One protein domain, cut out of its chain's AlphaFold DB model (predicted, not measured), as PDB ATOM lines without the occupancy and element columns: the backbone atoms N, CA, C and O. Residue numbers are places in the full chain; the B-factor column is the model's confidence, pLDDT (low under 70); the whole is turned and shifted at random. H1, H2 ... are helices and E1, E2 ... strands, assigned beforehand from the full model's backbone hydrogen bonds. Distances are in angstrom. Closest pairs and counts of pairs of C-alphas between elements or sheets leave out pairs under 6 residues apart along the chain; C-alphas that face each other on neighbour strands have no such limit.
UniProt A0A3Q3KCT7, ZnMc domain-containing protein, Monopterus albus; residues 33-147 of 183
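AT A GLANCE: This is residues 33 to 147 of the 183 residues of the protein "ZnMc domain-containing protein" of Monopterus albus (UniProt A0A3Q3KCT7). A twisted sheet of five strands forms a wall, and one long helix, H1, runs along one face of it over the strands E2 and E1; a small hairpin of E6 and E7 lies off the sheet, on the helix's side. The printed part has 115 residues with one named helix and seven named strands, in the order E1, H1, E2, E3, E4, E5, E6, E7. The large sheet runs E2, E1, E3, E5, E4 and is mixed; the small one is antiparallel. The class is mixed, helices and strands, with under half of the residues in named elements. The whole is compact, with a radius of gyration of the C-alphas of 14.3 A, and spans 38 by 32 by 27 A.

HOW THE PARTS SIT: E1, residues 38 to 43, is followed by H1, residues 57 to 74, and E2, residues 78 to 81. These three form a strand-helix-strand unit, two parallel neighbour strands with a helix between, and its crossover is right-handed. E2 and E1 are parallel at 30 degrees, with N 39 and O 78 2.8 A apart, within hydrogen-bond range. H1 is on the sheet at a height over the sheet of 8.9 A, and the two make two layers, a helix on one face of a sheet. It lies over E2 and E1 and runs along the strands, at 17 degrees to E1 on the local plane. The closest C-alphas of H1 and E2 are those of Ser 72 and Arg 78, 5.5 A apart. In H1 every O i to N i+4 pair is within hydrogen-bond range. E3, residues 92 to 97, is parallel to E1, with N 94 and O 42 2.8 A apart. E4, residues 113 to 117, and E5, residues 129 to 132, form a hairpin, with N 130 and O 116 2.8 A apart. E5 is parallel to E3, with N 131 and O 95 2.8 A apart. E6, residues 138 to 141, and E7, residues 144 to 146, form a second hairpin, with N 141 and O 144 3.0 A apart. H1 and E6 are only just apart, the closest C-alphas being 8.4 A from each other.

IN THESE COORDINATES: E1 begins at C-alpha 38, (28.858, 20.591, 39.416), and is 17.3 A long. H1 is 26.2 A long and ends at C-alpha 74, (24.623, 6.958, 40.887). E3 is 15.5 A long. E7 ends at C-alpha 146, (44.107, -2.307, 37.259).

THE WHOLE: The C-alphas of Thr 122 and Ile 142 are the two farthest apart, at 42.0 A. The printed part has no cut. The links E1 to H1, E3 to E4 and E4 to E5 are long. The mean pLDDT of the printed part is 83.5; residues 140 to 147 are under 70.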
ATOM      1  N   LYS A  33      31.119  16.628  52.744       74.19
ATOM      2  CA  LYS A  33      30.502  16.495  51.425       74.19
ATOM      3  C   LYS A  33      30.789  17.729  50.586       74.19
ATOM      4  O   LYS A  33      30.986  18.817  51.118       74.19
ATOM      5  N   TRP A  34      30.716  17.570  49.272       81.31
ATOM      6  CA  TRP A  34      30.685  18.712  48.373       81.31
ATOM      7  C   TRP A  34      29.446  19.575  48.642       81.31
ATOM      8  O   TRP A  34      28.329  19.068  48.764       81.31
ATOM      9  N   HIS A  35      29.647  20.890  48.723       84.19
ATOM     10  CA  HIS A  35      28.567  21.878  48.846       84.19
ATOM     11  C   HIS A  35      28.019  22.336  47.485       84.19
ATOM     12  O   HIS A  35      27.125  23.175  47.426       84.19
ATOM     13  N   LYS A  36      28.539  21.756  46.401       86.56
ATOM     14  CA  LYS A  36      28.092  21.946  45.023       86.56
ATOM     15  C   LYS A  36      27.969  20.598  44.319       86.56
ATOM     16  O   LYS A  36      28.579  19.617  44.739       86.56
ATOM     17  N   THR A  37      27.168  20.568  43.263       88.94
ATOM     18  CA  THR A  37      26.892  19.361  42.472       88.94
ATOM     19  C   THR A  37      27.676  19.317  41.168       88.94
ATOM     20  O   THR A  37      27.993  18.230  40.700       88.94
ATOM     21  N   ASP A  38      27.991  20.476  40.587       94.62
ATOM     22  CA  ASP A  38      28.858  20.591  39.416       94.62
ATOM     23  C   ASP A  38      30.319  20.647  39.871       94.62
ATOM     24  O   ASP A  38      30.807  21.676  40.342       94.62
ATOM     25  N   LEU A  39      30.994  19.509  39.755       92.19
ATOM     26  CA  LEU A  39      32.391  19.316  40.105       92.19
ATOM     27  C   LEU A  39      33.261  19.333  38.850       92.19
ATOM     28  O   LEU A  39      32.867  18.855  37.779       92.19
ATOM     29  N   THR A  40      34.465  19.866  38.982       94.50
ATOM     30  CA  THR A  40      35.510  19.791  37.965       94.50
ATOM     31  C   THR A  40      36.594  18.805  38.378       94.50
ATOM     32  O   THR A  40      36.854  18.614  39.563       94.50
ATOM     33  N   TRP A  41      37.236  18.163  37.409       93.62
ATOM     34  CA  TRP A  41      38.374  17.285  37.679       93.62
ATOM     35  C   TRP A  41      39.491  17.498  36.664       93.62
ATOM     36  O   TRP A  41      39.233  17.833  35.508       93.62
ATOM     37  N   SER A  42      40.734  17.312  37.090       94.44
ATOM     38  CA  SER A  42      41.928  17.482  36.259       94.44
ATOM     39  C   SER A  42      42.926  16.357  36.509       94.44
ATOM     40  O   SER A  42      42.961  15.774  37.589       94.44
ATOM     41  N   VAL A  43      43.757  16.059  35.509       93.06
ATOM     42  CA  VAL A  43      44.883  15.124  35.648       93.06
ATOM     43  C   VAL A  43      46.173  15.932  35.671       93.06
ATOM     44  O   VAL A  43      46.483  16.629  34.704       93.06
ATOM     45  N   HIS A  44      46.891  15.885  36.790       92.19
ATOM     46  CA  HIS A  44      48.093  16.688  37.041       92.19
ATOM     47  C   HIS A  44      49.372  15.953  36.642       92.19
ATOM     48  O   HIS A  44      50.302  16.559  36.113       92.19
ATOM     49  N   SER A  45      49.398  14.640  36.832       93.56
ATOM     50  CA  SER A  45      50.452  13.759  36.339       93.56
ATOM     51  C   SER A  45      49.830  12.474  35.814       93.56
ATOM     52  O   SER A  45      48.675  12.173  36.101       93.56
ATOM     53  N   TYR A  46      50.583  11.748  34.997       93.69
ATOM     54  CA  TYR A  46      50.167  10.499  34.366       93.69
ATOM     55  C   TYR A  46      51.142   9.387  34.750       93.69
ATOM     56  O   TYR A  46      52.265   9.719  35.139       93.69
ATOM     57  N   PRO A  47      50.748   8.107  34.603       91.19
ATOM     58  CA  PRO A  47      51.643   6.999  34.883       91.19
ATOM     59  C   PRO A  47      52.946   7.118  34.095       91.19
ATOM     60  O   PRO A  47      52.926   7.448  32.901       91.19
ATOM     61  N   SER A  48      54.071   6.799  34.727       94.50
ATOM     62  CA  SER A  48      55.352   6.773  34.031       94.50
ATOM     63  C   SER A  48      55.346   5.711  32.919       94.50
ATOM     64  O   SER A  48      55.060   4.539  33.191       94.50
ATOM     65  N   PRO A  49      55.745   6.044  31.674       91.94
ATOM     66  CA  PRO A  49      55.846   5.063  30.593       91.94
ATOM     67  C   PRO A  49      56.866   3.947  30.857       91.94
ATOM     68  O   PRO A  49      56.769   2.888  30.243       91.94
ATOM     69  N   SER A  50      57.849   4.160  31.743       92.56
ATOM     70  CA  SER A  50      58.811   3.115  32.115       92.56
ATOM     71  C   SER A  50      58.191   2.052  33.018       92.56
ATOM     72  O   SER A  50      58.548   0.882  32.915       92.56
ATOM     73  N   THR A  51      57.270   2.458  33.894       88.62
ATOM     74  CA  THR A  51      56.592   1.563  34.839       88.62
ATOM     75  C   THR A  51      55.335   0.964  34.209       88.62
ATOM     76  O   THR A  51      55.090  -0.236  34.320       88.62
ATOM     77  N   SER A  52      54.574   1.786  33.483       87.25
ATOM     78  CA  SER A  52      53.254   1.472  32.931       87.25
ATOM     79  C   SER A  52      53.188   1.750  31.416       87.25
ATOM     80  O   SER A  52      52.416   2.598  30.965       87.25
ATOM     81  N   PRO A  53      53.966   1.031  30.582       85.62
ATOM     82  CA  PRO A  53      54.129   1.340  29.154       85.62
ATOM     83  C   PRO A  53      52.841   1.236  28.325       85.62
ATOM     84  O   PRO A  53      52.751   1.821  27.248       85.62
ATOM     85  N   GLY A  54      51.841   0.492  28.808       82.56
ATOM     86  CA  GLY A  54      50.551   0.314  28.132       82.56
ATOM     87  C   GLY A  54      49.520   1.413  28.411       82.56
ATOM     88  O   GLY A  54      48.429   1.372  27.843       82.56
ATOM     89  N   LEU A  55      49.821   2.377  29.287       84.31
ATOM     90  CA  LEU A  55      48.887   3.436  29.669       84.31
ATOM     91  C   LEU A  55      49.295   4.785  29.100       84.31
ATOM     92  O   LEU A  55      49.994   5.583  29.714       84.31
ATOM     93  N   HIS A  56      48.783   5.066  27.908       90.56
ATOM     94  CA  HIS A  56      48.905   6.386  27.307       90.56
ATOM     95  C   HIS A  56      47.979   7.396  27.996       90.56
ATOM     96  O   HIS A  56      46.858   7.065  28.378       90.56
ATOM     97  N   ASN A  57      48.395   8.661  28.050       93.12
ATOM     98  CA  ASN A  57      47.637   9.724  28.718       93.12
ATOM     99  C   ASN A  57      46.165   9.815  28.267       93.12
ATOM    100  O   ASN A  57      45.274   9.922  29.097       93.12
ATOM    101  N   ASN A  58      45.895   9.690  26.963       92.50
ATOM    102  CA  ASN A  58      44.523   9.731  26.436       92.50
ATOM    103  C   ASN A  58      43.675   8.545  26.925       92.50
ATOM    104  O   ASN A  58      42.468   8.670  27.109       92.50
ATOM    105  N   LEU A  59      44.300   7.382  27.128       85.50
ATOM    106  CA  LEU A  59      43.626   6.216  27.685       85.50
ATOM    107  C   LEU A  59      43.277   6.455  29.159       85.50
ATOM    108  O   LEU A  59      42.163   6.145  29.571       85.50
ATOM    109  N   VAL A  60      44.184   7.077  29.918       87.25
ATOM    110  CA  VAL A  60      43.930   7.502  31.303       87.25
ATOM    111  C   VAL A  60      42.775   8.498  31.375       87.25
ATOM    112  O   VAL A  60      41.827   8.272  32.126       87.25
ATOM    113  N   ASP A  61      42.791   9.532  30.533       90.31
ATOM    114  CA  ASP A  61      41.719  10.531  30.443       90.31
ATOM    115  C   ASP A  61      40.356   9.880  30.157       90.31
ATOM    116  O   ASP A  61      39.358  10.178  30.819       90.31
ATOM    117  N   ASN A  62      40.314   8.935  29.213       86.38
ATOM    118  CA  ASN A  62      39.095   8.201  28.878       86.38
ATOM    119  C   ASN A  62      38.591   7.367  30.061       86.38
ATOM    120  O   ASN A  62      37.399   7.378  30.363       86.38
ATOM    121  N   ILE A  63      39.481   6.652  30.748       85.00
ATOM    122  CA  ILE A  63      39.109   5.781  31.869       85.00
ATOM    123  C   ILE A  63      38.575   6.601  33.045       85.00
ATOM    124  O   ILE A  63      37.526   6.260  33.596       85.00
ATOM    125  N   LEU A  64      39.225   7.719  33.373       87.31
ATOM    126  CA  LEU A  64      38.741   8.652  34.391       87.31
ATOM    127  C   LEU A  64      37.388   9.253  33.997       87.31
ATOM    128  O   LEU A  64      36.474   9.296  34.821       87.31
ATOM    129  N   THR A  65      37.205   9.617  32.725       87.81
ATOM    130  CA  THR A  65      35.915  10.095  32.205       87.81
ATOM    131  C   THR A  65      34.801   9.071  32.429       87.81
ATOM    132  O   THR A  65      33.737   9.421  32.946       87.81
ATOM    133  N   TYR A  66      35.031   7.797  32.094       84.12
ATOM    134  CA  TYR A  66      34.044   6.734  32.308       84.12
ATOM    135  C   TYR A  66      33.719   6.518  33.782       84.12
ATOM    136  O   TYR A  66      32.560   6.297  34.139       84.12
ATOM    137  N   ALA A  67      34.712   6.617  34.652       81.50
ATOM    138  CA  ALA A  67      34.497   6.428  36.071       81.50
ATOM    139  C   ALA A  67      33.740   7.584  36.728       81.50
ATOM    140  O   ALA A  67      32.767   7.352  37.448       81.50
ATOM    141  N   PHE A  68      34.102   8.834  36.431       84.38
ATOM    142  CA  PHE A  68      33.319   9.991  36.865       84.38
ATOM    143  C   PHE A  68      31.900   9.952  36.291       84.38
ATOM    144  O   PHE A  68      30.935  10.306  36.974       84.38
ATOM    145  N   LYS A  69      31.731   9.436  35.066       83.19
ATOM    146  CA  LYS A  69      30.404   9.195  34.499       83.19
ATOM    147  C   LYS A  69      29.615   8.167  35.314       83.19
ATOM    148  O   LYS A  69      28.441   8.417  35.589       83.19
ATOM    149  N   ALA A  70      30.229   7.063  35.735       79.81
ATOM    150  CA  ALA A  70      29.579   6.069  36.589       79.81
ATOM    151  C   ALA A  70      29.082   6.690  37.907       79.81
ATOM    152  O   ALA A  70      27.929   6.476  38.286       79.81
ATOM    153  N   TRP A  71      29.885   7.552  38.535       79.38
ATOM    154  CA  TRP A  71      29.465   8.309  39.719       79.38
ATOM    155  C   TRP A  71      28.307   9.268  39.443       79.38
ATOM    156  O   TRP A  71      27.348   9.293  40.212       79.38
ATOM    157  N   SER A  72      28.339  10.003  38.326       81.94
ATOM    158  CA  SER A  72      27.237  10.901  37.937       81.94
ATOM    159  C   SER A  72      25.908  10.180  37.696       81.94
ATOM    160  O   SER A  72      24.846  10.787  37.773       81.94
ATOM    161  N   ASN A  73      25.953   8.882  37.379       80.44
ATOM    162  CA  ASN A  73      24.751   8.075  37.195       80.44
ATOM    163  C   ASN A  73      24.170   7.603  38.539       80.44
ATOM    164  O   ASN A  73      22.975   7.335  38.621       80.44
ATOM    165  N   ALA A  74      25.006   7.479  39.575       79.69
ATOM    166  CA  ALA A  74      24.623   6.958  40.887       79.69
ATOM    167  C   ALA A  74      24.297   8.055  41.918       79.69
ATOM    168  O   ALA A  74      23.624   7.785  42.913       79.69
ATOM    169  N   ALA A  75      24.769   9.282  41.702       79.38
ATOM    170  CA  ALA A  75      24.579  10.422  42.593       79.38
ATOM    171  C   ALA A  75      24.217  11.683  41.790       79.38
ATOM    172  O   ALA A  75      24.594  11.783  40.625       79.38
ATOM    173  N   PRO A  76      23.545  12.683  42.396       87.00
ATOM    174  CA  PRO A  76      23.224  13.955  41.742       87.00
ATOM    175  C   PRO A  76      24.463  14.868  41.631       87.00
ATOM    176  O   PRO A  76      24.450  16.015  42.072       87.00
ATOM    177  N   LEU A  77      25.555  14.339  41.083       87.31
ATOM    178  CA  LEU A  77      26.816  15.028  40.841       87.31
ATOM    179  C   LEU A  77      27.096  15.041  39.340       87.31
ATOM    180  O   LEU A  77      26.843  14.068  38.632       87.31
ATOM    181  N   ARG A  78      27.645  16.146  38.849       92.44
ATOM    182  CA  ARG A  78      28.099  16.312  37.470       92.44
ATOM    183  C   ARG A  78      29.596  16.541  37.505       92.44
ATOM    184  O   ARG A  78      30.070  17.325  38.312       92.44
ATOM    185  N   PHE A  79      30.323  15.862  36.629       93.56
ATOM    186  CA  PHE A  79      31.777  15.944  36.572       93.56
ATOM    187  C   PHE A  79      32.198  16.471  35.210       93.56
ATOM    188  O   PHE A  79      31.830  15.895  34.186       93.56
ATOM    189  N   ASN A  80      32.976  17.548  35.203       95.38
ATOM    190  CA  ASN A  80      33.483  18.169  33.988       95.38
ATOM    191  C   ASN A  80      35.010  18.155  34.011       95.38
ATOM    192  O   ASN A  80      35.623  18.682  34.938       95.38
ATOM    193  N   GLN A  81      35.622  17.551  32.996       94.38
ATOM    194  CA  GLN A  81      37.076  17.544  32.893       94.38
ATOM    195  C   GLN A  81      37.574  18.955  32.572       94.38
ATOM    196  O   GLN A  81      37.084  19.605  31.645       94.38
ATOM    197  N   VAL A  82      38.575  19.420  33.311       94.75
ATOM    198  CA  VAL A  82      39.336  20.615  32.960       94.75
ATOM    199  C   VAL A  82      40.332  20.250  31.864       94.75
ATOM    200  O   VAL A  82      41.038  19.245  31.959       94.75
ATOM    201  N   ALA A  83      40.395  21.072  30.815       87.00
ATOM    202  CA  ALA A  83      41.297  20.843  29.695       87.00
ATOM    203  C   ALA A  83      42.758  20.732  30.156       87.00
ATOM    204  O   ALA A  83      43.234  21.514  30.984       87.00
ATOM    205  N   ARG A  84      43.485  19.777  29.575       84.44
ATOM    206  CA  ARG A  84      44.911  19.576  29.848       84.44
ATOM    207  C   ARG A  84      45.701  20.849  29.545       84.44
ATOM    208  O   ARG A  84      45.490  21.475  28.511       84.44
ATOM    209  N   GLY A  85      46.613  21.218  30.444       77.56
ATOM    210  CA  GLY A  85      47.416  22.441  30.320       77.56
ATOM    211  C   GLY A  85      46.661  23.741  30.632       77.56
ATOM    212  O   GLY A  85      47.229  24.822  30.485       77.56
ATOM    213  N   SER A  86      45.398  23.660  31.067       83.00
ATOM    214  CA  SER A  86      44.688  24.806  31.634       83.00
ATOM    215  C   SER A  86      45.392  25.313  32.895       83.00
ATOM    216  O   SER A  86      45.979  24.539  33.647       83.00
ATOM    217  N   ARG A  87      45.289  26.622  33.151       77.75
ATOM    218  CA  ARG A  87      45.719  27.232  34.422       77.75
ATOM    219  C   ARG A  87      44.720  27.010  35.560       77.75
ATOM    220  O   ARG A  87      45.039  27.314  36.700       77.75
ATOM    221  N   ALA A  88      43.501  26.573  35.242       78.50
ATOM    222  CA  ALA A  88      42.485  26.289  36.244       78.50
ATOM    223  C   ALA A  88      42.737  24.917  36.875       78.50
ATOM    224  O   ALA A  88      42.950  23.939  36.158       78.50
ATOM    225  N   GLU A  89      42.657  24.847  38.200       81.56
ATOM    226  CA  GLU A  89      42.677  23.588  38.940       81.56
ATOM    227  C   GLU A  89      41.253  23.031  39.068       81.56
ATOM    228  O   GLU A  89      40.279  23.787  39.166       81.56
ATOM    229  N   GLY A  90      41.116  21.706  38.985       87.69
ATOM    230  CA  GLY A  90      39.844  21.027  39.218       87.69
ATOM    231  C   GLY A  90      39.515  20.940  40.709       87.69
ATOM    232  O   GLY A  90      40.414  20.989  41.540       87.69
ATOM    233  N   ASP A  91      38.240  20.744  41.046       88.88
ATOM    234  CA  ASP A  91      37.832  20.385  42.414       88.88
ATOM    235  C   ASP A  91      38.424  19.048  42.865       88.88
ATOM    236  O   ASP A  91      38.564  18.800  44.054       88.88
ATOM    237  N   ILE A  92      38.701  18.160  41.912       90.06
ATOM    238  CA  ILE A  92      39.325  16.860  42.136       90.06
ATOM    239  C   ILE A  92      40.560  16.783  41.249       90.06
ATOM    240  O   ILE A  92      40.439  16.696  40.020       90.06
ATOM    241  N   ARG A  93      41.750  16.791  41.849       91.56
ATOM    242  CA  ARG A  93      43.003  16.623  41.108       91.56
ATOM    243  C   ARG A  93      43.438  15.170  41.195       91.56
ATOM    244  O   ARG A  93      43.528  14.589  42.273       91.56
ATOM    245  N   VAL A  94      43.677  14.572  40.034       91.94
ATOM    246  CA  VAL A  94      44.195  13.211  39.910       91.94
ATOM    247  C   VAL A  94      45.681  13.276  39.601       91.94
ATOM    248  O   VAL A  94      46.084  13.933  38.637       91.94
ATOM    249  N   SER A  95      46.497  12.585  40.388       92.88
ATOM    250  CA  SER A  95      47.941  12.513  40.177       92.88
ATOM    251  C   SER A  95      48.468  11.089  40.345       92.88
ATOM    252  O   SER A  95      47.928  10.277  41.088       92.88
ATOM    253  N   PHE A  96      49.541  10.802  39.623       93.19
ATOM    254  CA  PHE A  96      50.415   9.651  39.801       93.19
ATOM    255  C   PHE A  96      51.705  10.159  40.443       93.19
ATOM    256  O   PHE A  96      52.281  11.154  39.987       93.19
ATOM    257  N   SER A  97      52.102   9.577  41.565       93.44
ATOM    258  CA  SER A  97      53.236  10.040  42.369       93.44
ATOM    259  C   SER A  97      53.931   8.866  43.039       93.44
ATOM    260  O   SER A  97      53.319   7.828  43.242       93.44
ATOM    261  N   GLN A  98      55.202   9.031  43.390       93.38
ATOM    262  CA  GLN A  98      55.998   8.004  44.063       93.38
ATOM    263  C   GLN A  98      56.388   8.495  45.450       93.38
ATOM    264  O   GLN A  98      56.654   9.686  45.634       93.38
ATOM    265  N   LEU A  99      56.486   7.570  46.406       93.19
ATOM    266  CA  LEU A  99      57.029   7.821  47.742       93.19
ATOM    267  C   LEU A  99      56.458   9.114  48.366       93.19
ATOM    268  O   LEU A  99      55.243   9.276  48.476       93.19
ATOM    269  N   LEU A 100      57.314  10.047  48.790       93.00
ATOM    270  CA  LEU A 100      56.904  11.325  49.366       93.00
ATOM    271  C   LEU A 100      56.439  12.312  48.282       93.00
ATOM    272  O   LEU A 100      57.239  12.738  47.454       93.00
ATOM    273  N   HIS A 101      55.173  12.741  48.354       91.88
ATOM    274  CA  HIS A 101      54.538  13.565  47.318       91.88
ATOM    275  C   HIS A 101      53.689  14.731  47.870       91.88
ATOM    276  O   HIS A 101      52.549  14.949  47.476       91.88
ATOM    277  N   ASN A 102      54.292  15.535  48.756       87.94
ATOM    278  CA  ASN A 102      53.821  16.865  49.192       87.94
ATOM    279  C   ASN A 102      52.443  16.958  49.879       87.94
ATOM    280  O   ASN A 102      51.947  18.062  50.088       87.94
ATOM    281  N   ASP A 103      51.855  15.841  50.301       82.62
ATOM    282  CA  ASP A 103      50.580  15.804  51.032       82.62
ATOM    283  C   ASP A 103      50.706  15.259  52.470       82.62
ATOM    284  O   ASP A 103      49.733  15.228  53.224       82.62
ATOM    285  N   GLY A 104      51.917  14.854  52.871       84.88
ATOM    286  CA  GLY A 104      52.206  14.274  54.186       84.88
ATOM    287  C   GLY A 104      51.864  12.785  54.324       84.88
ATOM    288  O   GLY A 104      52.072  12.231  55.403       84.88
ATOM    289  N   TYR A 105      51.399  12.127  53.257       82.62
ATOM    290  CA  TYR A 105      51.054  10.706  53.220       82.62
ATOM    291  C   TYR A 105      51.908   9.990  52.162       82.62
ATOM    292  O   TYR A 105      51.451   9.751  51.054       82.62
ATOM    293  N   PRO A 106      53.171   9.638  52.450       86.12
ATOM    294  CA  PRO A 106      54.024   9.009  51.449       86.12
ATOM    295  C   PRO A 106      53.504   7.621  51.041       86.12
ATOM    296  O   PRO A 106      53.002   6.869  51.880       86.12
ATOM    297  N   PHE A 107      53.693   7.263  49.771       86.50
ATOM    298  CA  PHE A 107      53.573   5.882  49.310       86.50
ATOM    299  C   PHE A 107      54.736   5.022  49.822       86.50
ATOM    300  O   PHE A 107      55.798   5.527  50.194       86.50
ATOM    301  N   ASP A 108      54.517   3.711  49.865       84.38
ATOM    302  CA  ASP A 108      55.454   2.690  50.345       84.38
ATOM    303  C   ASP A 108      56.163   1.936  49.209       84.38
ATOM    304  O   ASP A 108      56.987   1.055  49.473       84.38
ATOM    305  N   GLY A 109      55.895   2.323  47.960       83.62
ATOM    306  CA  GLY A 109      56.421   1.680  46.773       83.62
ATOM    307  C   GLY A 109      55.698   0.368  46.468       83.62
ATOM    308  O   GLY A 109      54.665   0.014  47.034       83.62
ATOM    309  N   ARG A 110      56.284  -0.400  45.554       83.88
ATOM    310  CA  ARG A 110      55.603  -1.522  44.903       83.88
ATOM    311  C   ARG A 110      55.064  -2.604  45.854       83.88
ATOM    312  O   ARG A 110      55.802  -3.191  46.647       83.88
ATOM    313  N   GLY A 111      53.811  -2.998  45.638       75.75
ATOM    314  CA  GLY A 111      53.107  -4.102  46.291       75.75
ATOM    315  C   GLY A 111      52.345  -3.725  47.565       75.75
ATOM    316  O   GLY A 111      51.773  -4.617  48.204       75.75
ATOM    317  N   GLY A 112      52.343  -2.450  47.951       80.56
ATOM    318  CA  GLY A 112      51.765  -1.948  49.193       80.56
ATOM    319  C   GLY A 112      50.510  -1.107  48.969       80.56
ATOM    320  O   GLY A 112      49.401  -1.611  48.766       80.56
ATOM    321  N   THR A 113      50.661   0.198  49.099       78.25
ATOM    322  CA  THR A 113      49.609   1.184  48.912       78.25
ATOM    323  C   THR A 113      49.426   1.466  47.434       78.25
ATOM    324  O   THR A 113      50.317   1.976  46.781       78.25
ATOM    325  N   LEU A 114      48.223   1.223  46.915       82.62
ATOM    326  CA  LEU A 114      47.945   1.490  45.502       82.62
ATOM    327  C   LEU A 114      47.594   2.958  45.235       82.62
ATOM    328  O   LEU A 114      47.894   3.496  44.176       82.62
ATOM    329  N   ALA A 115      46.865   3.579  46.162       83.31
ATOM    330  CA  ALA A 115      46.356   4.936  46.023       83.31
ATOM    331  C   ALA A 115      45.781   5.450  47.346       83.31
ATOM    332  O   ALA A 115      45.450   4.668  48.248       83.31
ATOM    333  N   HIS A 116      45.534   6.756  47.400       80.81
ATOM    334  CA  HIS A 116      44.624   7.378  48.356       80.81
ATOM    335  C   HIS A 116      43.849   8.540  47.752       80.81
ATOM    336  O   HIS A 116      44.231   9.088  46.725       80.81
ATOM    337  N   ALA A 117      42.764   8.939  48.415       83.00
ATOM    338  CA  ALA A 117      42.117  10.207  48.116       83.00
ATOM    339  C   ALA A 117      41.586  10.890  49.369       83.00
ATOM    340  O   ALA A 117      41.157  10.242  50.330       83.00
ATOM    341  N   PHE A 118      41.558  12.210  49.324       78.75
ATOM    342  CA  PHE A 118      41.094  13.040  50.416       78.75
ATOM    343  C   PHE A 118      39.584  13.264  50.347       78.75
ATOM    344  O   PHE A 118      38.965  13.320  49.284       78.75
ATOM    345  N   PHE A 119      38.966  13.423  51.516       74.81
ATOM    346  CA  PHE A 119      37.563  13.819  51.593       74.81
ATOM    347  C   PHE A 119      37.361  15.224  50.991       74.81
ATOM    348  O   PHE A 119      38.303  16.008  50.911       74.81
ATOM    349  N   PRO A 120      36.133  15.586  50.598       77.25
ATOM    350  CA  PRO A 120      35.794  16.965  50.290       77.25
ATOM    351  C   PRO A 120      35.842  17.782  51.578       77.25
ATOM    352  O   PRO A 120      35.063  17.553  52.500       77.25
ATOM    353  N   PHE A 121      36.753  18.739  51.653       76.69
ATOM    354  CA  PHE A 121      36.829  19.711  52.739       76.69
ATOM    355  C   PHE A 121      37.238  21.079  52.177       76.69
ATOM    356  O   PHE A 121      37.283  21.274  50.965       76.69
ATOM    357  N   THR A 122      37.481  22.058  53.043       75.50
ATOM    358  CA  THR A 122      38.028  23.355  52.627       75.50
ATOM    359  C   THR A 122      39.547  23.334  52.745       75.50
ATOM    360  O   THR A 122      40.073  23.347  53.855       75.50
ATOM    361  N   GLY A 123      40.248  23.307  51.617       79.56
ATOM    362  CA  GLY A 123      41.707  23.371  51.568       79.56
ATOM    363  C   GLY A 123      42.258  22.754  50.290       79.56
ATOM    364  O   GLY A 123      41.508  22.176  49.507       79.56
ATOM    365  N   ASP A 124      43.568  22.870  50.106       83.56
ATOM    366  CA  ASP A 124      44.190  22.604  48.808       83.56
ATOM    367  C   ASP A 124      44.149  21.129  48.402       83.56
ATOM    368  O   ASP A 124      44.089  20.859  47.216       83.56
ATOM    369  N   LEU A 125      44.148  20.181  49.345       81.38
ATOM    370  CA  LEU A 125      44.108  18.737  49.050       81.38
ATOM    371  C   LEU A 125      42.683  18.174  48.947       81.38
ATOM    372  O   LEU A 125      42.498  16.967  48.828       81.38
ATOM    373  N   ALA A 126      41.655  19.008  49.095       79.06
ATOM    374  CA  ALA A 126      40.282  18.536  49.192       79.06
ATOM    375  C   ALA A 126      39.838  17.807  47.920       79.06
ATOM    376  O   ALA A 126      39.830  18.385  46.843       79.06
ATOM    377  N   GLY A 127      39.404  16.553  48.063       79.75
ATOM    378  CA  GLY A 127      38.939  15.743  46.937       79.75
ATOM    379  C   GLY A 127      40.037  15.136  46.063       79.75
ATOM    380  O   GLY A 127      39.715  14.305  45.213       79.75
ATOM    381  N   ASP A 128      41.303  15.499  46.268       86.19
ATOM    382  CA  ASP A 128      42.411  15.001  45.456       86.19
ATOM    383  C   ASP A 128      42.587  13.493  45.588       86.19
ATOM    384  O   ASP A 128      42.394  12.921  46.662       86.19
ATOM    385  N   THR A 129      42.963  12.856  44.483       86.56
ATOM    386  CA  THR A 129      43.175  11.410  44.367       86.56
ATOM    387  C   THR A 129      44.562  11.135  43.806       86.56
ATOM    388  O   THR A 129      44.875  11.538  42.686       86.56
ATOM    389  N   HIS A 130      45.384  10.416  44.561       88.00
ATOM    390  CA  HIS A 130      46.760  10.090  44.207       88.00
ATOM    391  C   HIS A 130      46.908   8.582  44.005       88.00
ATOM    392  O   HIS A 130      46.424   7.791  44.815       88.00
ATOM    393  N   PHE A 131      47.599   8.194  42.943       88.75
ATOM    394  CA  PHE A 131      47.936   6.820  42.582       88.75
ATOM    395  C   PHE A 131      49.442   6.608  42.759       88.75
ATOM    396  O   PHE A 131      50.223   7.477  42.362       88.75
ATOM    397  N   ASP A 132      49.849   5.470  43.323       88.88
ATOM    398  CA  ASP A 132      51.268   5.135  43.464       88.88
ATOM    399  C   ASP A 132      51.861   4.757  42.100       88.88
ATOM    400  O   ASP A 132      51.478   3.754  41.499       88.88
ATOM    401  N   ASP A 133      52.781   5.566  41.583       93.56
ATOM    402  CA  ASP A 133      53.428   5.347  40.283       93.56
ATOM    403  C   ASP A 133      54.609   4.356  40.351       93.56
ATOM    404  O   ASP A 133      55.208   4.034  39.323       93.56
ATOM    405  N   ASP A 134      54.934   3.827  41.540       89.12
ATOM    406  CA  ASP A 134      55.770   2.624  41.680       89.12
ATOM    407  C   ASP A 134      55.000   1.333  41.335       89.12
ATOM    408  O   ASP A 134      55.605   0.274  41.109       89.12
ATOM    409  N   GLU A 135      53.668   1.404  41.244       86.19
ATOM    410  CA  GLU A 135      52.828   0.302  40.790       86.19
ATOM    411  C   GLU A 135      52.746   0.219  39.262       86.19
ATOM    412  O   GLU A 135      52.800   1.205  38.528       86.19
ATOM    413  N   VAL A 136      52.579  -1.008  38.758       85.06
ATOM    414  CA  VAL A 136      52.403  -1.245  37.317       85.06
ATOM    415  C   VAL A 136      50.919  -1.180  36.974       85.06
ATOM    416  O   VAL A 136      50.170  -2.141  37.174       85.06
ATOM    417  N   TRP A 137      50.508  -0.050  36.411       82.62
ATOM    418  CA  TRP A 137      49.142   0.218  35.985       82.62
ATOM    419  C   TRP A 137      48.896  -0.310  34.564       82.62
ATOM    420  O   TRP A 137      49.742  -0.207  33.672       82.62
ATOM    421  N   SER A 138      47.718  -0.895  34.317       76.94
ATOM    422  CA  SER A 138      47.361  -1.417  32.988       76.94
ATOM    423  C   SER A 138      45.851  -1.465  32.755       76.94
ATOM    424  O   SER A 138      45.055  -1.604  33.686       76.94
ATOM    425  N   TYR A 139      45.450  -1.394  31.483       71.94
ATOM    426  CA  TYR A 139      44.054  -1.454  31.064       71.94
ATOM    427  C   TYR A 139      43.844  -2.513  29.976       71.94
ATOM    428  O   TYR A 139      44.368  -2.378  28.875       71.94
ATOM    429  N   GLY A 140      43.042  -3.537  30.287       60.41
ATOM    430  CA  GLY A 140      42.633  -4.590  29.355       60.41
ATOM    431  C   GLY A 140      43.706  -5.655  29.090       60.41
ATOM    432  O   GLY A 140      44.638  -5.442  28.324       60.41
ATOM    433  N   GLY A 141      43.540  -6.850  29.668       50.69
ATOM    434  CA  GLY A 141      44.341  -8.041  29.366       50.69
ATOM    435  C   GLY A 141      43.923  -9.271  30.184       50.69
ATOM    436  O   GLY A 141      43.271  -9.141  31.214       50.69
ATOM    437  N   ILE A 142      44.340 -10.474  29.762       45.19
ATOM    438  CA  ILE A 142      44.058 -11.762  30.452       45.19
ATOM    439  C   ILE A 142      44.744 -11.835  31.840       45.19
ATOM    440  O   ILE A 142      44.315 -12.579  32.716       45.19
ATOM    441  N   PHE A 143      45.772 -11.003  32.043       45.94
ATOM    442  CA  PHE A 143      46.440 -10.708  33.320       45.94
ATOM    443  C   PHE A 143      46.416  -9.199  33.667       45.94
ATOM    444  O   PHE A 143      47.100  -8.770  34.591       45.94
ATOM    445  N   GLY A 144      45.676  -8.382  32.908       39.50
ATOM    446  CA  GLY A 144      45.735  -6.916  32.950       39.50
ATOM    447  C   GLY A 144      44.400  -6.312  33.363       39.50
ATOM    448  O   GLY A 144      43.517  -6.118  32.528       39.50
ATOM    449  N   LEU A 145      44.247  -6.019  34.652       47.69
ATOM    450  CA  LEU A 145      43.045  -5.388  35.190       47.69
ATOM    451  C   LEU A 145      43.377  -4.419  36.326       47.69
ATOM    452  O   LEU A 145      42.970  -4.707  37.429       47.69
ATOM    453  N   TRP A 146      44.029  -3.268  36.139       58.06
ATOM    454  CA  TRP A 146      44.107  -2.307  37.259       58.06
ATOM    455  C   TRP A 146      44.104  -0.875  36.733       58.06
ATOM    456  O   TRP A 146      45.151  -0.300  36.486       58.06
ATOM    457  N   MET A 147      42.912  -0.316  36.509       44.09
ATOM    458  CA  MET A 147      42.679   1.140  36.560       44.09
ATOM    459  C   MET A 147      41.184   1.457  36.726       44.09
ATOM    460  O   MET A 147      40.823   2.444  37.355       44.09
TER     461      MET A 147